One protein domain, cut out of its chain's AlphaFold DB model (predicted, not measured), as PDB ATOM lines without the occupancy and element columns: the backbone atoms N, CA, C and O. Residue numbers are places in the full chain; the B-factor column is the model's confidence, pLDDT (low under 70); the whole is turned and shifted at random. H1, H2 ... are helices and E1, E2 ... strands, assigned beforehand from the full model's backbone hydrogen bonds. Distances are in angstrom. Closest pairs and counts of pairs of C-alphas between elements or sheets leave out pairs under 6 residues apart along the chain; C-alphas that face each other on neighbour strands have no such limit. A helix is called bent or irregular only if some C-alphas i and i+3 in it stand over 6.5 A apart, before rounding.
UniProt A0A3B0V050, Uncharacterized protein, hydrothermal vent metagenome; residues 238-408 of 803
ATOM      1  N   ARG A 238     -24.981 -34.965 -24.058       97.94
ATOM      2  CA  ARG A 238     -25.604 -36.286 -24.059       97.94
ATOM      3  C   ARG A 238     -26.279 -36.521 -22.707       97.94
ATOM      4  O   ARG A 238     -25.651 -36.348 -21.669       97.94
ATOM      5  N   ALA A 239     -27.540 -36.948 -22.726       97.81
ATOM      6  CA  ALA A 239     -28.249 -37.417 -21.536       97.81
ATOM      7  C   ALA A 239     -28.267 -38.955 -21.506       97.81
ATOM      8  O   ALA A 239     -28.453 -39.606 -22.540       97.81
ATOM      9  N   SER A 240     -28.058 -39.554 -20.337       97.31
ATOM     10  CA  SER A 240     -28.004 -41.009 -20.162       97.31
ATOM     11  C   SER A 240     -28.394 -41.445 -18.745       97.31
ATOM     12  O   SER A 240     -28.705 -40.610 -17.896       97.31
ATOM     13  N   ILE A 241     -28.424 -42.762 -18.514       96.12
ATOM     14  CA  ILE A 241     -28.570 -43.360 -17.183       96.12
ATOM     15  C   ILE A 241     -27.251 -44.048 -16.844       96.12
ATOM     16  O   ILE A 241     -26.781 -44.879 -17.622       96.12
ATOM     17  N   GLU A 242     -26.695 -43.739 -15.680       94.44
ATOM     18  CA  GLU A 242     -25.514 -44.386 -15.108       94.44
ATOM     19  C   GLU A 242     -25.831 -44.743 -13.653       94.44
ATOM     20  O   GLU A 242     -26.309 -43.899 -12.899       94.44
ATOM     21  N   ASP A 243     -25.655 -46.013 -13.277       90.94
ATOM     22  CA  ASP A 243     -25.924 -46.519 -11.921       90.94
ATOM     23  C   ASP A 243     -27.321 -46.165 -11.364       90.94
ATOM     24  O   ASP A 243     -27.505 -45.923 -10.176       90.94
ATOM     25  N   GLY A 244     -28.334 -46.115 -12.238       86.88
ATOM     26  CA  GLY A 244     -29.715 -45.753 -11.878       86.88
ATOM     27  C   GLY A 244     -29.980 -44.244 -11.750       86.88
ATOM     28  O   GLY A 244     -31.139 -43.828 -11.633       86.88
ATOM     29  N   HIS A 245     -28.940 -43.418 -11.851       91.38
ATOM     30  CA  HIS A 245     -29.024 -41.963 -11.855       91.38
ATOM     31  C   HIS A 245     -29.095 -41.407 -13.278       91.38
ATOM     32  O   HIS A 245     -28.548 -41.974 -14.224       91.38
ATOM     33  N   LEU A 246     -29.778 -40.275 -13.425       96.06
ATOM     34  CA  LEU A 246     -29.704 -39.440 -14.615       96.06
ATOM     35  C   LEU A 246     -28.296 -38.848 -14.699       96.06
ATOM     36  O   LEU A 246     -27.754 -38.381 -13.696       96.06
ATOM     37  N   ARG A 247     -27.727 -38.835 -15.900       97.62
ATOM     38  CA  ARG A 247     -26.425 -38.239 -16.192       97.62
ATOM     39  C   ARG A 247     -26.527 -37.312 -17.395       97.62
ATOM     40  O   ARG A 247     -27.021 -37.721 -18.444       97.62
ATOM     41  N   LEU A 248     -26.022 -36.091 -17.247       98.44
ATOM     42  CA  LEU A 248     -25.831 -35.127 -18.327       98.44
ATOM     43  C   LEU A 248     -24.336 -34.931 -18.568       98.44
ATOM     44  O   LEU A 248     -23.669 -34.331 -17.734       98.44
ATOM     45  N   ASP A 249     -23.827 -35.383 -19.709       98.56
ATOM     46  CA  ASP A 249     -22.490 -35.056 -20.207       98.56
ATOM     47  C   ASP A 249     -22.586 -33.844 -21.141       98.56
ATOM     48  O   ASP A 249     -23.383 -33.859 -22.075       98.56
ATOM     49  N   ILE A 250     -21.791 -32.795 -20.933       98.19
ATOM     50  CA  ILE A 250     -21.913 -31.535 -21.682       98.19
ATOM     51  C   ILE A 250     -20.552 -30.927 -22.019       98.19
ATOM     52  O   ILE A 250     -19.634 -30.916 -21.203       98.19
ATOM     53  N   ARG A 251     -20.411 -30.393 -23.234       97.56
ATOM     54  CA  ARG A 251     -19.256 -29.603 -23.665       97.56
ATOM     55  C   ARG A 251     -19.577 -28.120 -23.544       97.56
ATOM     56  O   ARG A 251     -20.493 -27.630 -24.196       97.56
ATOM     57  N   ILE A 252     -18.783 -27.404 -22.757       96.00
ATOM     58  CA  ILE A 252     -18.873 -25.950 -22.604       96.00
ATOM     59  C   ILE A 252     -17.511 -25.383 -22.985       96.00
ATOM     60  O   ILE A 252     -16.497 -25.683 -22.352       96.00
ATOM     61  N   ASN A 253     -17.477 -24.576 -24.046       91.88
ATOM     62  CA  ASN A 253     -16.232 -24.138 -24.678       91.88
ATOM     63  C   ASN A 253     -15.358 -25.357 -25.065       91.88
ATOM     64  O   ASN A 253     -15.816 -26.240 -25.789       91.88
ATOM     65  N   ASN A 254     -14.118 -25.428 -24.565       94.06
ATOM     66  CA  ASN A 254     -13.171 -26.515 -24.845       94.06
ATOM     67  C   ASN A 254     -13.127 -27.604 -23.755       94.06
ATOM     68  O   ASN A 254     -12.273 -28.486 -23.824       94.06
ATOM     69  N   HIS A 255     -14.020 -27.555 -22.764       97.00
ATOM     70  CA  HIS A 255     -14.048 -28.487 -21.632       97.00
ATOM     71  C   HIS A 255     -15.285 -29.384 -21.686       97.00
ATOM     72  O   HIS A 255     -16.321 -28.991 -22.232       97.00
ATOM     73  N   THR A 256     -15.185 -30.593 -21.126       97.94
ATOM     74  CA  THR A 256     -16.321 -31.513 -20.982       97.94
ATOM     75  C   THR A 256     -16.613 -31.784 -19.515       97.94
ATOM     76  O   THR A 256     -15.754 -32.241 -18.764       97.94
ATOM     77  N   TYR A 257     -17.861 -31.560 -19.131       98.31
ATOM     78  CA  TYR A 257     -18.361 -31.725 -17.775       98.31
ATOM     79  C   TYR A 257     -19.410 -32.830 -17.715       98.31
ATOM     80  O   TYR A 257     -20.000 -33.174 -18.742       98.31
ATOM     81  N   PHE A 258     -19.677 -33.359 -16.524       98.31
ATOM     82  CA  PHE A 258     -20.871 -34.151 -16.268       98.31
ATOM     83  C   PHE A 258     -21.574 -33.750 -14.970       98.31
ATOM     84  O   PHE A 258     -20.931 -33.349 -14.003       98.31
ATOM     85  N   ILE A 259     -22.897 -33.884 -14.951       97.62
ATOM     86  CA  ILE A 259     -23.741 -33.776 -13.755       97.62
ATOM     87  C   ILE A 259     -24.492 -35.100 -13.609       97.62
ATOM     88  O   ILE A 259     -25.021 -35.610 -14.599       97.62
ATOM     89  N   ARG A 260     -24.570 -35.647 -12.394       95.88
ATOM     90  CA  ARG A 260     -25.352 -36.855 -12.083       95.88
ATOM     91  C   ARG A 260     -26.331 -36.609 -10.943       95.88
ATOM     92  O   ARG A 260     -25.988 -35.920  -9.988       95.88
ATOM     93  N   GLY A 261     -27.530 -37.174 -11.033       90.50
ATOM     94  CA  GLY A 261     -28.586 -36.991 -10.038       90.50
ATOM     95  C   GLY A 261     -29.800 -37.881 -10.269       90.50
ATOM     96  O   GLY A 261     -29.916 -38.567 -11.276       90.50
ATOM     97  N   ASP A 262     -30.716 -37.914  -9.313       87.00
ATOM     98  CA  ASP A 262     -31.987 -38.634  -9.409       87.00
ATOM     99  C   ASP A 262     -33.145 -37.775  -9.947       87.00
ATOM    100  O   ASP A 262     -34.150 -38.344 -10.379       87.00
ATOM    101  N   ASP A 263     -32.973 -36.453  -9.978       87.56
ATOM    102  CA  ASP A 263     -33.978 -35.447 -10.334       87.56
ATOM    103  C   ASP A 263     -33.504 -34.582 -11.517       87.56
ATOM    104  O   ASP A 263     -32.442 -33.956 -11.455       87.56
ATOM    105  N   ASP A 264     -34.275 -34.556 -12.609       93.88
ATOM    106  CA  ASP A 264     -33.926 -33.804 -13.822       93.88
ATOM    107  C   ASP A 264     -33.882 -32.293 -13.573       93.88
ATOM    108  O   ASP A 264     -32.911 -31.641 -13.959       93.88
ATOM    109  N   PHE A 265     -34.855 -31.749 -12.840       92.56
ATOM    110  CA  PHE A 265     -34.926 -30.319 -12.550       92.56
ATOM    111  C   PHE A 265     -33.739 -29.831 -11.704       92.56
ATOM    112  O   PHE A 265     -33.216 -28.736 -11.917       92.56
ATOM    113  N   ARG A 266     -33.235 -30.646 -10.768       89.00
ATOM    114  CA  ARG A 266     -32.020 -30.333 -10.000       89.00
ATOM    115  C   ARG A 266     -30.770 -30.347 -10.862       89.00
ATOM    116  O   ARG A 266     -29.896 -29.506 -10.644       89.00
ATOM    117  N   ILE A 267     -30.677 -31.250 -11.836       96.25
ATOM    118  CA  ILE A 267     -29.590 -31.235 -12.822       96.25
ATOM    119  C   ILE A 267     -29.650 -29.938 -13.642       96.25
ATOM    120  O   ILE A 267     -28.634 -29.255 -13.776       96.25
ATOM    121  N   GLU A 268     -30.835 -29.550 -14.120       97.00
ATOM    122  CA  GLU A 268     -31.061 -28.305 -14.868       97.00
ATOM    123  C   GLU A 268     -30.708 -27.058 -14.035       97.00
ATOM    124  O   GLU A 268     -29.971 -26.180 -14.493       97.00
ATOM    125  N   TYR A 269     -31.160 -26.995 -12.778       94.88
ATOM    126  CA  TYR A 269     -30.845 -25.907 -11.848       94.88
ATOM    127  C   TYR A 269     -29.338 -25.799 -11.591       94.88
ATOM    128  O   TYR A 269     -28.764 -24.710 -11.670       94.88
ATOM    129  N   THR A 270     -28.686 -26.937 -11.344       93.50
ATOM    130  CA  THR A 270     -27.234 -27.021 -11.136       93.50
ATOM    131  C   THR A 270     -26.482 -26.506 -12.360       93.50
ATOM    132  O   THR A 270     -25.560 -25.700 -12.226       93.50
ATOM    133  N   LEU A 271     -26.907 -26.893 -13.567       97.44
ATOM    134  CA  LEU A 271     -26.296 -26.416 -14.805       97.44
ATOM    135  C   LEU A 271     -26.450 -24.898 -14.977       97.44
ATOM    136  O   LEU A 271     -25.482 -24.222 -15.321       97.44
ATOM    137  N   MET A 272     -27.635 -24.341 -14.714       96.44
ATOM    138  CA  MET A 272     -27.858 -22.891 -14.767       96.44
ATOM    139  C   MET A 272     -26.906 -22.145 -13.817       96.44
ATOM    140  O   MET A 272     -26.278 -21.161 -14.216       96.44
ATOM    141  N   ARG A 273     -26.773 -22.619 -12.571       95.12
ATOM    142  CA  ARG A 273     -25.876 -22.031 -11.563       95.12
ATOM    143  C   ARG A 273     -24.413 -22.115 -11.981       95.12
ATOM    144  O   ARG A 273     -23.705 -21.115 -11.886       95.12
ATOM    145  N   PHE A 274     -23.999 -23.271 -12.500       95.62
ATOM    146  CA  PHE A 274     -22.656 -23.494 -13.029       95.62
ATOM    147  C   PHE A 274     -22.325 -22.547 -14.190       95.62
ATOM    148  O   PHE A 274     -21.247 -21.954 -14.223       95.62
ATOM    149  N   LEU A 275     -23.262 -22.360 -15.126       95.25
ATOM    150  CA  LEU A 275     -23.083 -21.438 -16.246       95.25
ATOM    151  C   LEU A 275     -22.975 -19.991 -15.761       95.25
ATOM    152  O   LEU A 275     -22.100 -19.264 -16.226       95.25
ATOM    153  N   GLY A 276     -23.825 -19.559 -14.825       91.62
ATOM    154  CA  GLY A 276     -23.783 -18.218 -14.241       91.62
ATOM    155  C   GLY A 276     -23.698 -17.114 -15.306       91.62
ATOM    156  O   GLY A 276     -24.603 -16.932 -16.119       91.62
ATOM    157  N   LYS A 277     -22.580 -16.375 -15.338       86.19
ATOM    158  CA  LYS A 277     -22.337 -15.321 -16.346       86.19
ATOM    159  C   LYS A 277     -22.050 -15.859 -17.755       86.19
ATOM    160  O   LYS A 277     -22.228 -15.126 -18.721       86.19
ATOM    161  N   ASN A 278     -21.669 -17.126 -17.886       89.31
ATOM    162  CA  ASN A 278     -21.403 -17.812 -19.152       89.31
ATOM    163  C   ASN A 278     -22.676 -18.386 -19.791       89.31
ATOM    164  O   ASN A 278     -22.604 -19.337 -20.567       89.31
ATOM    165  N   LYS A 279     -23.853 -17.816 -19.504       87.75
ATOM    166  CA  LYS A 279     -25.126 -18.292 -20.062       87.75
ATOM    167  C   LYS A 279     -25.186 -18.320 -21.591       87.75
ATOM    168  O   LYS A 279     -25.934 -19.104 -22.158       87.75
ATOM    169  N   SER A 280     -24.370 -17.503 -22.259       91.12
ATOM    170  CA  SER A 280     -24.232 -17.482 -23.719       91.12
ATOM    171  C   SER A 280     -23.466 -18.676 -24.298       91.12
ATOM    172  O   SER A 280     -23.375 -18.785 -25.516       91.12
ATOM    173  N   ALA A 281     -22.892 -19.547 -23.460       94.75
ATOM    174  CA  ALA A 281     -22.207 -20.754 -23.918       94.75
ATOM    175  C   ALA A 281     -23.168 -21.807 -24.491       94.75
ATOM    176  O   ALA A 281     -22.718 -22.721 -25.176       94.75
ATOM    177  N   LEU A 282     -24.470 -21.672 -24.222       96.31
ATOM    178  CA  LEU A 282     -25.530 -22.482 -24.810       96.31
ATOM    179  C   LEU A 282     -26.526 -21.568 -25.516       96.31
ATOM    180  O   LEU A 282     -27.068 -20.634 -24.920       96.31
ATOM    181  N   SER A 283     -26.802 -21.858 -26.779       96.88
ATOM    182  CA  SER A 283     -27.870 -21.216 -27.537       96.88
ATOM    183  C   SER A 283     -29.254 -21.562 -26.958       96.88
ATOM    184  O   SER A 283     -29.418 -22.603 -26.316       96.88
ATOM    185  N   PRO A 284     -30.293 -20.743 -27.203       97.19
ATOM    186  CA  PRO A 284     -31.641 -21.033 -26.713       97.19
ATOM    187  C   PRO A 284     -32.179 -22.406 -27.143       97.19
ATOM    188  O   PRO A 284     -32.852 -23.069 -26.361       97.19
ATOM    189  N   ILE A 285     -31.863 -22.857 -28.363       97.81
ATOM    190  CA  ILE A 285     -32.301 -24.172 -28.851       97.81
ATOM    191  C   ILE A 285     -31.628 -25.320 -28.091       97.81
ATOM    192  O   ILE A 285     -32.293 -26.296 -27.754       97.81
ATOM    193  N   GLU A 286     -30.343 -25.188 -27.749       98.12
ATOM    194  CA  GLU A 286     -29.629 -26.173 -26.929       98.12
ATOM    195  C   GLU A 286     -30.205 -26.229 -25.512       98.12
ATOM    196  O   GLU A 286     -30.376 -27.320 -24.978       98.12
ATOM    197  N   GLN A 287     -30.592 -25.084 -24.935       97.81
ATOM    198  CA  GLN A 287     -31.244 -25.025 -23.619       97.81
ATOM    199  C   GLN A 287     -32.570 -25.807 -23.612       97.81
ATOM    200  O   GLN A 287     -32.781 -26.635 -22.731       97.81
ATOM    201  N   PHE A 288     -33.433 -25.634 -24.621       98.19
ATOM    202  CA  PHE A 288     -34.656 -26.444 -24.740       98.19
ATOM    203  C   PHE A 288     -34.359 -27.941 -24.896       98.19
ATOM    204  O   PHE A 288     -35.024 -28.777 -24.284       98.19
ATOM    205  N   LEU A 289     -33.366 -28.290 -25.718       98.31
ATOM    206  CA  LEU A 289     -33.017 -29.686 -25.979       98.31
ATOM    207  C   LEU A 289     -32.463 -30.390 -24.734       98.31
ATOM    208  O   LEU A 289     -32.744 -31.575 -24.567       98.31
ATOM    209  N   ILE A 290     -31.716 -29.696 -23.864       98.50
ATOM    210  CA  ILE A 290     -31.202 -30.270 -22.607       98.50
ATOM    211  C   ILE A 290     -32.358 -30.754 -21.740       98.50
ATOM    212  O   ILE A 290     -32.389 -31.930 -21.378       98.50
ATOM    213  N   GLY A 291     -33.327 -29.877 -21.463       97.81
ATOM    214  CA  GLY A 291     -34.465 -30.256 -20.632       97.81
ATOM    215  C   GLY A 291     -35.309 -31.350 -21.279       97.81
ATOM    216  O   GLY A 291     -35.684 -32.320 -20.621       97.81
ATOM    217  N   ALA A 292     -35.525 -31.271 -22.598       97.94
ATOM    218  CA  ALA A 292     -36.258 -32.292 -23.346       97.94
ATOM    219  C   ALA A 292     -35.604 -33.682 -23.254       97.94
ATOM    220  O   ALA A 292     -36.302 -34.678 -23.064       97.94
ATOM    221  N   GLU A 293     -34.277 -33.761 -23.378       98.06
ATOM    222  CA  GLU A 293     -33.521 -35.015 -23.325       98.06
ATOM    223  C   GLU A 293     -33.386 -35.585 -21.911       98.06
ATOM    224  O   GLU A 293     -33.534 -36.795 -21.733       98.06
ATOM    225  N   LEU A 294     -33.164 -34.745 -20.897       97.75
ATOM    226  CA  LEU A 294     -33.154 -35.184 -19.499       97.75
ATOM    227  C   LEU A 294     -34.505 -35.770 -19.095       97.75
ATOM    228  O   LEU A 294     -34.574 -36.891 -18.587       97.75
ATOM    229  N   ASN A 295     -35.588 -35.055 -19.403       96.75
ATOM    230  CA  ASN A 295     -36.938 -35.530 -19.133       96.75
ATOM    231  C   ASN A 295     -37.295 -36.768 -19.964       96.75
ATOM    232  O   ASN A 295     -37.987 -37.653 -19.462       96.75
ATOM    233  N   ARG A 296     -36.792 -36.895 -21.204       96.31
ATOM    234  CA  ARG A 296     -36.919 -38.135 -21.987       96.31
ATOM    235  C   ARG A 296     -36.309 -39.301 -21.230       96.31
ATOM    236  O   ARG A 296     -37.007 -40.277 -20.982       96.31
ATOM    237  N   ILE A 297     -35.041 -39.198 -20.841       96.50
ATOM    238  CA  ILE A 297     -34.341 -40.258 -20.113       96.50
ATOM    239  C   ILE A 297     -35.045 -40.583 -18.789       96.50
ATOM    240  O   ILE A 297     -35.199 -41.760 -18.460       96.50
ATOM    241  N   ASN A 298     -35.533 -39.576 -18.060       94.31
ATOM    242  CA  ASN A 298     -36.275 -39.800 -16.822       94.31
ATOM    243  C   ASN A 298     -37.591 -40.568 -17.058       94.31
ATOM    244  O   ASN A 298     -37.897 -41.521 -16.341       94.31
ATOM    245  N   VAL A 299     -38.334 -40.233 -18.117       91.69
ATOM    246  CA  VAL A 299     -39.536 -40.978 -18.528       91.69
ATOM    247  C   VAL A 299     -39.195 -42.401 -18.990       91.69
ATOM    248  O   VAL A 299     -39.929 -43.339 -18.690       91.69
ATOM    249  N   GLU A 300     -38.082 -42.608 -19.697       91.31
ATOM    250  CA  GLU A 300     -37.637 -43.954 -20.086       91.31
ATOM    251  C   GLU A 300     -37.278 -44.806 -18.871       91.31
ATOM    252  O   GLU A 300     -37.612 -45.993 -18.844       91.31
ATOM    253  N   ARG A 301     -36.643 -44.192 -17.865       89.38
ATOM    254  CA  ARG A 301     -36.340 -44.808 -16.570       89.38
ATOM    255  C   ARG A 301     -37.619 -45.238 -15.856       89.38
ATOM    256  O   ARG A 301     -37.692 -46.379 -15.414       89.38
ATOM    257  N   SER A 302     -38.630 -44.370 -15.776       83.75
ATOM    258  CA  SER A 302     -39.876 -44.683 -15.062       83.75
ATOM    259  C   SER A 302     -40.758 -45.696 -15.798       83.75
ATOM    260  O   SER A 302     -41.374 -46.550 -15.167       83.75
ATOM    261  N   LEU A 303     -40.791 -45.657 -17.132       83.75
ATOM    262  CA  LEU A 303     -41.634 -46.540 -17.944       83.75
ATOM    263  C   LEU A 303     -40.940 -47.817 -18.420       83.75
ATOM    264  O   LEU A 303     -41.583 -48.646 -19.066       83.75
ATOM    265  N   SER A 304     -39.633 -47.957 -18.178       85.44
ATOM    266  CA  SER A 304     -38.796 -49.025 -18.746       85.44
ATOM    267  C   SER A 304     -38.973 -49.182 -20.268       85.44
ATOM    268  O   SER A 304     -38.945 -50.286 -20.813       85.44
ATOM    269  N   LYS A 305     -39.188 -48.069 -20.982       88.88
ATOM    270  CA  LYS A 305     -39.482 -48.055 -22.422       88.88
ATOM    271  C   LYS A 305     -38.654 -46.994 -23.120       88.88
ATOM    272  O   LYS A 305     -38.855 -45.815 -22.873       88.88
ATOM    273  N   ARG A 306     -37.791 -47.412 -24.051       93.56
ATOM    274  CA  ARG A 306     -36.982 -46.495 -24.865       93.56
ATOM    275  C   ARG A 306     -37.833 -45.697 -25.848       93.56
ATOM    276  O   ARG A 306     -38.800 -46.204 -26.424       93.56
ATOM    277  N   THR A 307     -37.411 -44.470 -26.100       94.06
ATOM    278  CA  THR A 307     -38.006 -43.538 -27.050       94.06
ATOM    279  C   THR A 307     -36.910 -42.903 -27.915       94.06
ATOM    280  O   THR A 307     -35.772 -42.757 -27.477       94.06
ATOM    281  N   PRO A 308     -37.206 -42.554 -29.180       95.56
ATOM    282  CA  PRO A 308     -36.236 -41.865 -30.029       95.56
ATOM    283  C   PRO A 308     -35.738 -40.552 -29.413       95.56
ATOM    284  O   PRO A 308     -36.569 -39.727 -29.022       95.56
ATOM    285  N   SER A 309     -34.413 -40.377 -29.405       96.38
ATOM    286  CA  SER A 309     -33.708 -39.153 -29.005       96.38
ATOM    287  C   SER A 309     -34.137 -37.940 -29.837       96.38
ATOM    288  O   SER A 309     -34.378 -38.053 -31.042       96.38
ATOM    289  N   PHE A 310     -34.213 -36.778 -29.195       97.31
ATOM    290  CA  PHE A 310     -34.409 -35.464 -29.809       97.31
ATOM    291  C   PHE A 310     -33.097 -34.846 -30.303       97.31
ATOM    292  O   PHE A 310     -33.123 -33.900 -31.093       97.31
ATOM    293  N   VAL A 311     -31.956 -35.395 -29.882       97.50
ATOM    294  CA  VAL A 311     -30.622 -34.973 -30.321       97.50
ATOM    295  C   VAL A 311     -29.920 -36.054 -31.137       97.50
ATOM    296  O   VAL A 311     -30.167 -37.251 -30.956       97.50
ATOM    297  N   LEU A 312     -29.051 -35.633 -32.054       97.19
ATOM    298  CA  LEU A 312     -28.171 -36.533 -32.789       97.19
ATOM    299  C   LEU A 312     -27.207 -37.218 -31.821       97.19
ATOM    300  O   LEU A 312     -26.656 -36.590 -30.914       97.19
ATOM    301  N   GLU A 313     -27.000 -38.513 -32.046       93.06
ATOM    302  CA  GLU A 313     -26.046 -39.300 -31.279       93.06
ATOM    303  C   GLU A 313     -24.647 -38.684 -31.377       93.06
ATOM    304  O   GLU A 313     -24.190 -38.271 -32.446       93.06
ATOM    305  N   ASN A 314     -23.975 -38.593 -30.234       94.31
ATOM    306  CA  ASN A 314     -22.637 -38.045 -30.126       94.31
ATOM    307  C   ASN A 314     -21.854 -38.774 -29.026       94.31
ATOM    308  O   ASN A 314     -22.428 -39.374 -28.118       94.31
ATOM    309  N   ASN A 315     -20.526 -38.700 -29.116       94.00
ATOM    310  CA  ASN A 315     -19.603 -39.390 -28.211       94.00
ATOM    311  C   ASN A 315     -19.088 -38.472 -27.093       94.00
ATOM    312  O   ASN A 315     -17.949 -38.614 -26.648       94.00
ATOM    313  N   ILE A 316     -19.874 -37.472 -26.685       96.75
ATOM    314  CA  ILE A 316     -19.472 -36.587 -25.592       96.75
ATOM    315  C   ILE A 316     -19.484 -37.393 -24.292       96.75
ATOM    316  O   ILE A 316     -20.447 -38.091 -23.980       96.75
ATOM    317  N   SER A 317     -18.376 -37.292 -23.564       96.94
ATOM    318  CA  SER A 317     -18.190 -37.863 -22.237       96.94
ATOM    319  C   SER A 317     -17.545 -36.791 -21.365       96.94
ATOM    320  O   SER A 317     -16.481 -36.256 -21.704       96.94
ATOM    321  N   GLY A 318     -18.231 -36.409 -20.295       95.62
ATOM    322  CA  GLY A 318     -17.755 -35.446 -19.318       95.62
ATOM    323  C   GLY A 318     -16.544 -35.986 -18.573       95.62
ATOM    324  O   GLY A 318     -16.522 -37.151 -18.176       95.62
ATOM    325  N   THR A 319     -15.535 -35.140 -18.393       96.81
ATOM    326  CA  THR A 319     -14.305 -35.483 -17.660       96.81
ATOM    327  C   THR A 319     -14.258 -34.838 -16.278       96.81
ATOM    328  O   THR A 319     -13.620 -35.378 -15.378       96.81
ATOM    329  N   GLU A 320     -14.984 -33.737 -16.088       97.44
ATOM    330  CA  GLU A 320     -15.054 -32.987 -14.834       97.44
ATOM    331  C   GLU A 320     -16.478 -33.022 -14.255       97.44
ATOM    332  O   GLU A 320     -17.443 -32.703 -14.947       97.44
ATOM    333  N   GLU A 321     -16.632 -33.414 -12.988       96.81
ATOM    334  CA  GLU A 321     -17.945 -33.446 -12.330       96.81
ATOM    335  C   GLU A 321     -18.368 -32.047 -11.865       96.81
ATOM    336  O   GLU A 321     -17.602 -31.333 -11.216       96.81
ATOM    337  N   ILE A 322     -19.619 -31.684 -12.136       96.12
ATOM    338  CA  ILE A 322     -20.304 -30.558 -11.507       96.12
ATOM    339  C   ILE A 322     -21.244 -31.143 -10.448       96.12
ATOM    340  O   ILE A 322     -22.199 -31.854 -10.769       96.12
ATOM    341  N   PHE A 323     -20.970 -30.841  -9.181       88.69
ATOM    342  CA  PHE A 323     -21.785 -31.316  -8.065       88.69
ATOM    343  C   PHE A 323     -23.162 -30.649  -8.042       88.69
ATOM    344  O   PHE A 323     -23.283 -29.454  -8.311       88.69
ATOM    345  N   LEU A 324     -24.187 -31.428  -7.687       82.69
ATOM    346  CA  LEU A 324     -25.558 -30.938  -7.564       82.69
ATOM    347  C   LEU A 324     -25.679 -29.842  -6.505       82.69
ATOM    348  O   LEU A 324     -25.141 -29.956  -5.403       82.69
ATOM    349  N   GLU A 325     -26.477 -28.827  -6.815       81.94
ATOM    350  CA  GLU A 325     -26.890 -27.824  -5.839       81.94
ATOM    351  C   GLU A 325     -27.770 -28.473  -4.747       81.94
ATOM    352  O   GLU A 325     -28.699 -29.229  -5.061       81.94
ATOM    353  N   PRO A 326     -27.519 -28.184  -3.456       62.59
ATOM    354  CA  PRO A 326     -28.252 -28.799  -2.348       62.59
ATOM    355  C   PRO A 326     -29.677 -28.252  -2.201       62.59
ATOM    356  O   PRO A 326     -30.530 -28.897  -1.592       62.59
ATOM    357  N   THR A 327     -29.943 -27.058  -2.736       68.31
ATOM    358  CA  THR A 327     -31.229 -26.366  -2.621       68.31
ATOM    359  C   THR A 327     -31.676 -25.829  -3.968       68.31
ATOM    360  O   THR A 327     -30.882 -25.249  -4.704       68.31
ATOM    361  N   LEU A 328     -32.970 -25.964  -4.244       75.69
ATOM    362  CA  LEU A 328     -33.618 -25.428  -5.433       75.69
ATOM    363  C   LEU A 328     -34.346 -24.133  -5.078       75.69
ATOM    364  O   LEU A 328     -35.020 -24.058  -4.052       75.69
ATOM    365  N   SER A 329     -34.249 -23.129  -5.940       77.25
ATOM    366  CA  SER A 329     -35.066 -21.917  -5.858       77.25
ATOM    367  C   SER A 329     -35.547 -21.574  -7.255       77.25
ATOM    368  O   SER A 329     -34.718 -21.400  -8.139       77.25
ATOM    369  N   LEU A 330     -36.858 -21.450  -7.456       77.81
ATOM    370  CA  LEU A 330     -37.433 -21.023  -8.730       77.81
ATOM    371  C   LEU A 330     -37.988 -19.604  -8.589       77.81
ATOM    372  O   LEU A 330     -38.818 -19.332  -7.724       77.81
ATOM    373  N   ILE A 331     -37.519 -18.703  -9.443       85.75
ATOM    374  CA  ILE A 331     -38.022 -17.340  -9.580       85.75
ATOM    375  C   ILE A 331     -38.825 -17.318 -10.878       85.75
ATOM    376  O   ILE A 331     -38.229 -17.514 -11.933       85.75
ATOM    377  N   PRO A 332     -40.150 -17.104 -10.826       81.69
ATOM    378  CA  PRO A 332     -40.971 -17.131 -12.025       81.69
ATOM    379  C   PRO A 332     -40.686 -15.927 -12.934       81.69
ATOM    380  O   PRO A 332     -40.395 -14.822 -12.463       81.69
ATOM    381  N   ASP A 333     -40.853 -16.148 -14.236       83.94
ATOM    382  CA  ASP A 333     -40.874 -15.122 -15.277       83.94
ATOM    383  C   ASP A 333     -42.123 -14.263 -15.068       83.94
ATOM    384  O   ASP A 333     -43.221 -14.771 -14.820       83.94
ATOM    385  N   LYS A 334     -41.935 -12.944 -15.084       87.25
ATOM    386  CA  LYS A 334     -42.991 -11.970 -14.780       87.25
ATOM    387  C   LYS A 334     -43.646 -11.392 -16.029       87.25
ATOM    388  O   LYS A 334     -44.592 -10.619 -15.901       87.25
ATOM    389  N   GLU A 335     -43.149 -11.733 -17.214       87.38
ATOM    390  CA  GLU A 335     -43.650 -11.255 -18.503       87.38
ATOM    391  C   GLU A 335     -44.423 -12.345 -19.242       87.38
ATOM    392  O   GLU A 335     -45.524 -12.080 -19.737       87.38
ATOM    393  N   TYR A 336     -43.894 -13.569 -19.254       88.19
ATOM    394  CA  TYR A 336     -44.430 -14.681 -20.033       88.19
ATOM    395  C   TYR A 336     -44.659 -15.926 -19.181       88.19
ATOM    396  O   TYR A 336     -43.923 -16.214 -18.239       88.19
ATOM    397  N   TYR A 337     -45.662 -16.715 -19.560       88.88
ATOM    398  CA  TYR A 337     -45.826 -18.074 -19.057       88.88
ATOM    399  C   TYR A 337     -46.246 -19.012 -20.184       88.88
ATOM    400  O   TYR A 337     -46.923 -18.614 -21.135       88.88
ATOM    401  N   TYR A 338     -45.837 -20.273 -20.076       92.25
ATOM    402  CA  TYR A 338     -46.084 -21.281 -21.097       92.25
ATOM    403  C   TYR A 338     -47.025 -22.361 -20.578       92.25
ATOM    404  O   TYR A 338     -46.848 -22.883 -19.475       92.25
ATOM    405  N   LYS A 339     -48.007 -22.717 -21.407       91.94
ATOM    406  CA  LYS A 339     -48.872 -23.877 -21.198       91.94
ATOM    407  C   LYS A 339     -48.583 -24.913 -22.278       91.94
ATOM    408  O   LYS A 339     -48.762 -24.650 -23.467       91.94
ATOM    409  N   ILE A 340     -48.152 -26.091 -21.855       95.25
ATOM    410  CA  ILE A 340     -47.822 -27.222 -22.713       95.25
ATOM    411  C   ILE A 340     -48.915 -28.273 -22.558       95.25
ATOM    412  O   ILE A 340     -49.406 -28.541 -21.461       95.25
ATOM    413  N   GLY A 341     -49.319 -28.883 -23.665       94.06
ATOM    414  CA  GLY A 341     -50.368 -29.890 -23.650       94.06
ATOM    415  C   GLY A 341     -50.461 -30.671 -24.947       94.06
ATOM    416  O   GLY A 341     -49.655 -30.500 -25.861       94.06
ATOM    417  N   LEU A 342     -51.489 -31.508 -25.027       92.69
ATOM    418  CA  LEU A 342     -51.902 -32.191 -26.246       92.69
ATOM    419  C   LEU A 342     -53.294 -31.681 -26.633       92.69
ATOM    420  O   LEU A 342     -54.166 -31.603 -25.772       92.69
ATOM    421  N   SER A 343     -53.510 -31.329 -27.900       88.88
ATOM    422  CA  SER A 343     -54.853 -31.094 -28.463       88.88
ATOM    423  C   SER A 343     -54.878 -31.568 -29.902       88.88
ATOM    424  O   SER A 343     -53.883 -31.404 -30.603       88.88
ATOM    425  N   ASP A 344     -56.012 -32.107 -30.338       87.44
ATOM    426  CA  ASP A 344     -56.246 -32.536 -31.723       87.44
ATOM    427  C   ASP A 344     -55.170 -33.504 -32.263       87.44
ATOM    428  O   ASP A 344     -54.786 -33.437 -33.430       87.44
ATOM    429  N   ASP A 345     -54.657 -34.399 -31.407       90.75
ATOM    430  CA  ASP A 345     -53.527 -35.301 -31.699       90.75
ATOM    431  C   ASP A 345     -52.231 -34.574 -32.118       90.75
ATOM    432  O   ASP A 345     -51.414 -35.083 -32.898       90.75
ATOM    433  N   GLU A 346     -52.029 -33.368 -31.588       95.94
ATOM    434  CA  GLU A 346     -50.860 -32.520 -31.797       95.94
ATOM    435  C   GLU A 346     -50.304 -32.012 -30.463       95.94
ATOM    436  O   GLU A 346     -51.014 -31.856 -29.465       95.94
ATOM    437  N   LEU A 347     -49.005 -31.724 -30.456       96.38
ATOM    438  CA  LEU A 347     -48.352 -30.976 -29.394       96.38
ATOM    439  C   LEU A 347     -48.865 -29.529 -29.423       96.38
ATOM    440  O   LEU A 347     -48.907 -28.909 -30.485       96.38
ATOM    441  N   SER A 348     -49.252 -29.021 -28.253       96.56
ATOM    442  CA  SER A 348     -49.641 -27.632 -27.993       96.56
ATOM    443  C   SER A 348     -48.550 -26.950 -27.194       96.56
ATOM    444  O   SER A 348     -48.198 -27.438 -26.115       96.56
ATOM    445  N   VAL A 349     -48.066 -25.809 -27.670       96.56
ATOM    446  CA  VAL A 349     -47.237 -24.913 -26.860       96.56
ATOM    447  C   VAL A 349     -47.821 -23.515 -26.933       96.56
ATOM    448  O   VAL A 349     -47.622 -22.794 -27.911       96.56
ATOM    449  N   MET A 350     -48.558 -23.149 -25.888       93.62
ATOM    450  CA  MET A 350     -49.170 -21.834 -25.753       93.62
ATOM    451  C   MET A 350     -48.219 -20.905 -25.008       93.62
ATOM    452  O   MET A 350     -47.845 -21.195 -23.874       93.62
ATOM    453  N   CYS A 351     -47.856 -19.786 -25.627       92.38
ATOM    454  CA  CYS A 351     -47.187 -18.682 -24.950       92.38
ATOM    455  C   CYS A 351     -48.220 -17.624 -24.601       92.38
ATOM    456  O   CYS A 351     -48.917 -17.104 -25.476       92.38
ATOM    457  N   MET A 352     -48.273 -17.300 -23.321       86.56
ATOM    458  CA  MET A 352     -49.163 -16.312 -22.744       86.56
ATOM    459  C   MET A 352     -48.339 -15.158 -22.184       86.56
ATOM    460  O   MET A 352     -47.180 -15.344 -21.815       86.56
ATOM    461  N   ALA A 353     -48.945 -13.979 -22.090       84.38
ATOM    462  CA  ALA A 353     -48.306 -12.810 -21.509       84.38
ATOM    463  C   ALA A 353     -49.145 -12.242 -20.363       84.38
ATOM    464  O   ALA A 353     -50.377 -12.261 -20.404       84.38
ATOM    465  N   PHE A 354     -48.480 -11.714 -19.335       76.50
ATOM    466  CA  PHE A 354     -49.178 -11.012 -18.254       76.50
ATOM    467  C   PHE A 354     -49.739  -9.658 -18.717       76.50
ATOM    468  O   PHE A 354     -50.773  -9.219 -18.207       76.50
ATOM    469  N   ASP A 355     -49.095  -9.034 -19.709       74.19
ATOM    470  CA  ASP A 355     -49.612  -7.870 -20.428       74.19
ATOM    471  C   ASP A 355     -50.517  -8.310 -21.591       74.19
ATOM    472  O   ASP A 355     -50.079  -8.961 -22.541       74.19
ATOM    473  N   THR A 356     -51.788  -7.904 -21.544       65.12
ATOM    474  CA  THR A 356     -52.799  -8.232 -22.560       65.12
ATOM    475  C   THR A 356     -52.486  -7.683 -23.953       65.12
ATOM    476  O   THR A 356     -53.060  -8.161 -24.934       65.12
ATOM    477  N   CYS A 357     -51.596  -6.693 -24.057       69.44
ATOM    478  CA  CYS A 357     -51.175  -6.098 -25.324       69.44
ATOM    479  C   CYS A 357     -50.029  -6.857 -26.013       69.44
ATOM    480  O   CYS A 357     -49.734  -6.574 -27.176       69.44
ATOM    481  N   ALA A 358     -49.388  -7.811 -25.336       80.38
ATOM    482  CA  ALA A 358     -48.322  -8.607 -25.928       80.38
ATOM    483  C   ALA A 358     -48.868  -9.705 -26.861       80.38
ATOM    484  O   ALA A 358     -49.983 -10.205 -26.705       80.38
ATOM    485  N   GLU A 359     -48.055 -10.074 -27.853       82.88
ATOM    486  CA  GLU A 359     -48.340 -11.178 -28.775       82.88
ATOM    487  C   GLU A 359     -48.412 -12.502 -28.006       82.88
ATOM    488  O   GLU A 359     -47.491 -12.850 -27.266       82.88
ATOM    489  N   VAL A 360     -49.485 -13.254 -28.236       89.50
ATOM    490  CA  VAL A 360     -49.677 -14.624 -27.747       89.50
ATOM    491  C   VAL A 360     -49.879 -15.559 -28.927       89.50
ATOM    492  O   VAL A 360     -50.284 -15.126 -30.006       89.50
ATOM    493  N   PHE A 361     -49.578 -16.837 -28.743       93.69
ATOM    494  CA  PHE A 361     -49.692 -17.845 -29.796       93.69
ATOM    495  C   PHE A 361     -49.838 -19.246 -29.204       93.69
ATOM    496  O   PHE A 361     -49.440 -19.495 -28.068       93.69
ATOM    497  N   ASP A 362     -50.381 -20.163 -29.999       94.69
ATOM    498  CA  ASP A 362     -50.480 -21.593 -29.706       94.69
ATOM    499  C   ASP A 362     -49.840 -22.384 -30.851       94.69
ATOM    500  O   ASP A 362     -50.426 -22.540 -31.926       94.69
ATOM    501  N   LEU A 363     -48.602 -22.837 -30.641       97.06
ATOM    502  CA  LEU A 363     -47.879 -23.630 -31.631       97.06
ATOM    503  C   LEU A 363     -48.466 -25.040 -31.681       97.06
ATOM    504  O   LEU A 363     -48.527 -25.726 -30.657       97.06
ATOM    505  N   ARG A 364     -48.838 -25.487 -32.883       97.44
ATOM    506  CA  ARG A 364     -49.402 -26.817 -33.139       97.44
ATOM    507  C   ARG A 364     -48.502 -27.628 -34.046       97.44
ATOM    508  O   ARG A 364     -48.152 -27.179 -35.135       97.44
ATOM    509  N   SER A 365     -48.113 -28.824 -33.613       97.56
ATOM    510  CA  SER A 365     -47.359 -29.742 -34.469       97.56
ATOM    511  C   SER A 365     -47.448 -31.194 -34.023       97.56
ATOM    512  O   SER A 365     -47.547 -31.501 -32.840       97.56
ATOM    513  N   LYS A 366     -47.279 -32.119 -34.970       96.19
ATOM    514  CA  LYS A 366     -47.005 -33.537 -34.673       96.19
ATOM    515  C   LYS A 366     -45.522 -33.831 -34.428       96.19
ATOM    516  O   LYS A 366     -45.184 -34.964 -34.084       96.19
ATOM    517  N   GLY A 367     -44.647 -32.852 -34.668       95.50
ATOM    518  CA  GLY A 367     -43.208 -32.942 -34.437       95.50
ATOM    519  C   GLY A 367     -42.739 -31.953 -33.374       95.50
ATOM    520  O   GLY A 367     -43.457 -31.023 -33.029       95.50
ATOM    521  N   ILE A 368     -41.536 -32.158 -32.847       96.81
ATOM    522  CA  ILE A 368     -40.978 -31.326 -31.766       96.81
ATOM    523  C   ILE A 368     -39.922 -30.331 -32.270       96.81
ATOM    524  O   ILE A 368     -39.873 -29.188 -31.820       96.81
ATOM    525  N   THR A 369     -39.133 -30.713 -33.276       96.94
ATOM    526  CA  THR A 369     -37.982 -29.938 -33.767       96.94
ATOM    527  C   THR A 369     -38.392 -28.574 -34.321       96.94
ATOM    528  O   THR A 369     -37.736 -27.564 -34.065       96.94
ATOM    529  N   GLY A 370     -39.507 -28.523 -35.057       96.69
ATOM    530  CA  GLY A 370     -40.037 -27.267 -35.593       96.69
ATOM    531  C   GLY A 370     -40.493 -26.300 -34.497       96.69
ATOM    532  O   GLY A 370     -40.298 -25.097 -34.632       96.69
ATOM    533  N   ILE A 371     -41.046 -26.827 -33.398       97.38
ATOM    534  CA  ILE A 371     -41.463 -26.030 -32.239       97.38
ATOM    535  C   ILE A 371     -40.238 -25.436 -31.540       97.38
ATOM    536  O   ILE A 371     -40.211 -24.232 -31.307       97.38
ATOM    537  N   PHE A 372     -39.197 -26.232 -31.274       97.69
ATOM    538  CA  PHE A 372     -37.966 -25.718 -30.660       97.69
ATOM    539  C   PHE A 372     -37.265 -24.670 -31.519       97.69
ATOM    540  O   PHE A 372     -36.841 -23.645 -30.991       97.69
ATOM    541  N   THR A 373     -37.203 -24.883 -32.836       97.25
ATOM    542  CA  THR A 373     -36.634 -23.899 -33.768       97.25
ATOM    543  C   THR A 373     -37.391 -22.574 -33.659       97.25
ATOM    544  O   THR A 373     -36.791 -21.545 -33.356       97.25
ATOM    545  N   TRP A 374     -38.721 -22.613 -33.767       97.00
ATOM    546  CA  TRP A 374     -39.561 -21.418 -33.688       97.00
ATOM    547  C   TRP A 374     -39.435 -20.698 -32.334       97.00
ATOM    548  O   TRP A 374     -39.268 -19.478 -32.285       97.00
ATOM    549  N   LEU A 375     -39.477 -21.441 -31.220       96.38
ATOM    550  CA  LEU A 375     -39.337 -20.873 -29.873       96.38
ATOM    551  C   LEU A 375     -37.961 -20.235 -29.671       96.38
ATOM    552  O   LEU A 375     -37.871 -19.171 -29.062       96.38
ATOM    553  N   SER A 376     -36.902 -20.856 -30.199       96.19
ATOM    554  CA  SER A 376     -35.541 -20.326 -30.112       96.19
ATOM    555  C   SER A 376     -35.356 -19.034 -30.910       96.19
ATOM    556  O   SER A 376     -34.696 -18.120 -30.422       96.19
ATOM    557  N   GLU A 377     -35.987 -18.919 -32.083       95.81
ATOM    558  CA  GLU A 377     -35.948 -17.715 -32.922       95.81
ATOM    559  C   GLU A 377     -36.699 -16.546 -32.278       95.81
ATOM    560  O   GLU A 377     -36.240 -15.405 -32.315       95.81
ATOM    561  N   LYS A 378     -37.861 -16.820 -31.673       94.25
ATOM    562  CA  LYS A 378     -38.686 -15.793 -31.023       94.25
ATOM    563  C   LYS A 378     -38.176 -15.401 -29.643       94.25
ATOM    564  O   LYS A 378     -38.375 -14.259 -29.243       94.25
ATOM    565  N   ASN A 379     -37.565 -16.347 -28.927       92.00
ATOM    566  CA  ASN A 379     -36.944 -16.192 -27.612       92.00
ATOM    567  C   ASN A 379     -37.753 -15.316 -26.629       92.00
ATOM    568  O   ASN A 379     -37.220 -14.400 -26.004       92.00
ATOM    569  N   ARG A 380     -39.058 -15.595 -26.512       90.31
ATOM    570  CA  ARG A 380     -40.023 -14.870 -25.663       90.31
ATOM    571  C   ARG A 380     -39.872 -15.246 -24.182       90.31
ATOM    572  O   ARG A 380     -40.732 -15.893 -23.603       90.31
ATOM    573  N   PHE A 381     -38.754 -14.850 -23.591       90.06
ATOM    574  CA  PHE A 381     -38.457 -15.024 -22.170       90.06
ATOM    575  C   PHE A 381     -37.972 -13.694 -21.617       90.06
ATOM    576  O   PHE A 381     -37.241 -12.969 -22.303       90.06
ATOM    577  N   GLN A 382     -38.336 -13.385 -20.375       89.19
ATOM    578  CA  GLN A 382     -37.740 -12.259 -19.677       89.19
ATOM    579  C   GLN A 382     -36.214 -12.451 -19.634       89.19
ATOM    580  O   GLN A 382     -35.705 -13.559 -19.446       89.19
ATOM    581  N   ASN A 383     -35.448 -11.374 -19.800       88.38
ATOM    582  CA  ASN A 383     -34.009 -11.433 -19.562       88.38
ATOM    583  C   ASN A 383     -33.737 -11.249 -18.063       88.38
ATOM    584  O   ASN A 383     -33.587 -10.123 -17.588       88.38
ATOM    585  N   TYR A 384     -33.707 -12.353 -17.320       90.06
ATOM    586  CA  TYR A 384     -33.454 -12.376 -15.878       90.06
ATOM    587  C   TYR A 384     -32.531 -13.545 -15.494       90.06
ATOM    588  O   TYR A 384     -31.952 -14.198 -16.363       90.06
ATOM    589  N   GLU A 385     -32.321 -13.765 -14.195       88.31
ATOM    590  CA  GLU A 385     -31.304 -14.701 -13.698       88.31
ATOM    591  C   GLU A 385     -31.618 -16.189 -13.922       88.31
ATOM    592  O   GLU A 385     -30.681 -16.982 -13.946       88.31
ATOM    593  N   MET A 386     -32.890 -16.571 -14.124       92.19
ATOM    594  CA  MET A 386     -33.294 -17.971 -14.365       92.19
ATOM    595  C   MET A 386     -33.840 -18.225 -15.770       92.19
ATOM    596  O   MET A 386     -34.498 -19.234 -16.017       92.19
ATOM    597  N   ASP A 387     -33.547 -17.339 -16.722       92.56
ATOM    598  CA  ASP A 387     -34.042 -17.461 -18.093       92.56
ATOM    599  C   ASP A 387     -33.620 -18.784 -18.768       92.56
ATOM    600  O   ASP A 387     -34.431 -19.401 -19.456       92.56
ATOM    601  N   ILE A 388     -32.394 -19.270 -18.532       94.88
ATOM    602  CA  ILE A 388     -31.946 -20.592 -19.017       94.88
ATOM    603  C   ILE A 388     -32.751 -21.724 -18.379       94.88
ATOM    604  O   ILE A 388     -33.206 -22.615 -19.091       94.88
ATOM    605  N   LEU A 389     -32.923 -21.703 -17.052       94.88
ATOM    606  CA  LEU A 389     -33.659 -22.748 -16.339       94.88
ATOM    607  C   LEU A 389     -35.099 -22.828 -16.828       94.88
ATOM    608  O   LEU A 389     -35.592 -23.916 -17.081       94.88
ATOM    609  N   HIS A 390     -35.736 -21.681 -17.054       93.62
ATOM    610  CA  HIS A 390     -37.054 -21.636 -17.671       93.62
ATOM    611  C   HIS A 390     -37.070 -22.264 -19.063       93.62
ATOM    612  O   HIS A 390     -37.965 -23.049 -19.358       93.62
ATOM    613  N   ARG A 391     -36.087 -21.987 -19.929       95.88
ATOM    614  CA  ARG A 391     -36.020 -22.655 -21.240       95.88
ATOM    615  C   ARG A 391     -35.817 -24.166 -21.106       95.88
ATOM    616  O   ARG A 391     -36.452 -24.907 -21.850       95.88
ATOM    617  N   MET A 392     -34.983 -24.621 -20.170       97.44
ATOM    618  CA  MET A 392     -34.797 -26.051 -19.898       97.44
ATOM    619  C   MET A 392     -36.104 -26.697 -19.425       97.44
ATOM    620  O   MET A 392     -36.557 -27.633 -20.078       97.44
ATOM    621  N   ASP A 393     -36.782 -26.131 -18.426       95.06
ATOM    622  CA  ASP A 393     -38.060 -26.652 -17.925       95.06
ATOM    623  C   ASP A 393     -39.126 -26.700 -19.033       95.06
ATOM    624  O   ASP A 393     -39.705 -27.756 -19.293       95.06
ATOM    625  N   ILE A 394     -39.312 -25.615 -19.799       96.06
ATOM    626  CA  ILE A 394     -40.226 -25.616 -20.956       96.06
ATOM    627  C   ILE A 394     -39.831 -26.706 -21.967       96.06
ATOM    628  O   ILE A 394     -40.698 -27.418 -22.478       96.06
ATOM    629  N   GLY A 395     -38.536 -26.885 -22.229       97.62
ATOM    630  CA  GLY A 395     -38.008 -27.980 -23.042       97.62
ATOM    631  C   GLY A 395     -38.394 -29.360 -22.503       97.62
ATOM    632  O   GLY A 395     -38.883 -30.202 -23.262       97.62
ATOM    633  N   GLY A 396     -38.256 -29.565 -21.193       96.88
ATOM    634  CA  GLY A 396     -38.649 -30.774 -20.474       96.88
ATOM    635  C   GLY A 396     -40.138 -31.078 -20.604       96.88
ATOM    636  O   GLY A 396     -40.507 -32.171 -21.045       96.88
ATOM    637  N   GLN A 397     -41.007 -30.094 -20.340       97.00
ATOM    638  CA  GLN A 397     -42.460 -30.236 -20.504       97.00
ATOM    639  C   GLN A 397     -42.835 -30.607 -21.946       97.00
ATOM    640  O   GLN A 397     -43.637 -31.517 -22.168       97.00
ATOM    641  N   ILE A 398     -42.231 -29.942 -22.938       97.75
ATOM    642  CA  ILE A 398     -42.459 -30.221 -24.364       97.75
ATOM    643  C   ILE A 398     -41.990 -31.639 -24.726       97.75
ATOM    644  O   ILE A 398     -42.709 -32.365 -25.421       97.75
ATOM    645  N   GLY A 399     -40.820 -32.057 -24.237       96.75
ATOM    646  CA  GLY A 399     -40.281 -33.404 -24.426       96.75
ATOM    647  C   GLY A 399     -41.219 -34.480 -23.880       96.75
ATOM    648  O   GLY A 399     -41.600 -35.403 -24.609       96.75
ATOM    649  N   ARG A 400     -41.687 -34.323 -22.633       96.12
ATOM    650  CA  ARG A 400     -42.664 -35.231 -22.008       96.12
ATOM    651  C   ARG A 400     -43.979 -35.280 -22.776       96.12
ATOM    652  O   ARG A 400     -44.469 -36.373 -23.069       96.12
ATOM    653  N   ALA A 401     -44.524 -34.128 -23.165       95.75
ATOM    654  CA  ALA A 401     -45.740 -34.060 -23.969       95.75
ATOM    655  C   ALA A 401     -45.562 -34.773 -25.320       95.75
ATOM    656  O   ALA A 401     -46.412 -35.565 -25.728       95.75
ATOM    657  N   ARG A 402     -44.421 -34.594 -26.000       96.06
ATOM    658  CA  ARG A 402     -44.120 -35.282 -27.266       96.06
ATOM    659  C   ARG A 402     -44.044 -36.798 -27.106       96.06
ATOM    660  O   ARG A 402     -44.511 -37.515 -28.001       96.06
ATOM    661  N   ILE A 403     -43.446 -37.282 -26.017       95.25
ATOM    662  CA  ILE A 403     -43.394 -38.714 -25.690       95.25
ATOM    663  C   ILE A 403     -44.806 -39.230 -25.433       95.25
ATOM    664  O   ILE A 403     -45.192 -40.231 -26.034       95.25
ATOM    665  N   ALA A 404     -45.599 -38.522 -24.625       93.38
ATOM    666  CA  ALA A 404     -46.988 -38.879 -24.361       93.38
ATOM    667  C   ALA A 404     -47.792 -38.986 -25.666       93.38
ATOM    668  O   ALA A 404     -48.386 -40.029 -25.930       93.38
ATOM    669  N   LEU A 405     -47.684 -37.994 -26.557       93.69
ATOM    670  CA  LEU A 405     -48.307 -38.021 -27.884       93.69
ATOM    671  C   LEU A 405     -47.870 -39.236 -28.714       93.69
ATOM    672  O   LEU A 405     -48.691 -39.883 -29.357       93.69
ATOM    673  N   ARG A 406     -46.571 -39.570 -28.707       92.56
ATOM    674  CA  ARG A 406     -46.023 -40.723 -29.447       92.56
ATOM    675  C   ARG A 406     -46.565 -42.051 -28.924       92.56
ATOM    676  O   ARG A 406     -46.744 -42.981 -29.704       92.56
ATOM    677  N   LEU A 407     -46.754 -42.148 -27.613       90.44
ATOM    678  CA  LEU A 407     -47.177 -43.365 -26.930       90.44
ATOM    679  C   LEU A 407     -48.703 -43.489 -26.803       90.44
ATOM    680  O   LEU A 407     -49.173 -44.542 -26.376       90.44
ATOM    681  N   GLY A 408     -49.461 -42.453 -27.178       88.50
ATOM    682  CA  GLY A 408     -50.908 -42.384 -26.962       88.50
ATOM    683  C   GLY A 408     -51.277 -42.227 -25.484       88.50
ATOM    684  O   GLY A 408     -52.299 -42.746 -25.041       88.50
TER     685      GLY A 408
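This is residues 238 to 408 of the 803 residues of an uncharacterized protein of hydrothermal vent metagenome (UniProt A0A3B0V050). Two small sheets, E4 E5 E6 and E1 E2 E3, stand at opposite ends of the longest axis, and four helices fill the space between them. H3 and H4 cover one face of the first sheet, H1 and H2 cover one face of the second, and H2 packs on H4 in the middle, while residues 304 to 335, with no named element, run from one half to the other. The printed part has 171 residues, in the order E1 E2 E3 H1 H2 E4 E5 E6 H3 H4; both sheets are antiparallel and the class is mixed, helices and strands. It is compact, with a radius of gyration of the C-alphas of 15.7 A and spans of 47 by 38 by 28 A.

E4 is residues 336 to 343 (21.2 A), E5 346 to 353 (22.4 A) and E6 361 to 365. H3 is residues 369 to 378, and H4, residues 387 to 407, is 30.4 A long and ends with C-alpha 407 at (-47.177, -43.365, -26.930). E1, residues 238 to 242, begins with C-alpha 238 at (-25.604, -36.286, -24.059); E2 is residues 245 to 252 (21.8 A) and E3 255 to 261 (20.4 A). H1 is residues 264 to 281, irregular, with C-alphas 274 and 277 8.8 A apart and a kink of 91 degrees near residue 275. H2, residues 284 to 303, is 28.8 A long.

E4 E5 E6 is a meander, each strand the antiparallel neighbour of the one before, with N 339 and O 350 at 2.9 A and N 349 and O 363 at 3.0 A. H4 is on it at a height of 9.3 A, over E4 and E5, and H3 at 9.4 A, over E6, on the same face: two layers, helices on one face of a sheet. H2, the hub, touches H4 at a steep tilt of 46 degrees, the same way, with the C-alphas of Ala 292 and Gly 396 closest at 4.0 A. E1 E2 E3 is also a meander, with N 240 and O 247 at 2.8 A and N 248 and O 259 at 2.9 A; H1 at 9.9 A and H2 at 8.9 A are on one face of it, again two layers. Every O i to N i+4 pair is within hydrogen-bond range in H3 and H4, against 9 of 14 in H1 and 15 of 16 in H2.

The C-alphas of Asp 243 and Cys 357, the two farthest apart, are 49.5 A apart. The printed part has no cut. The link from H2 to E4 is long, 32 residues, and its residues 320 to 321 pair in parallel with residues 257 to 258 of E3. Mean pLDDT of the printed part is 92.5; residues 326 to 327 and 356 to 357 are under 70.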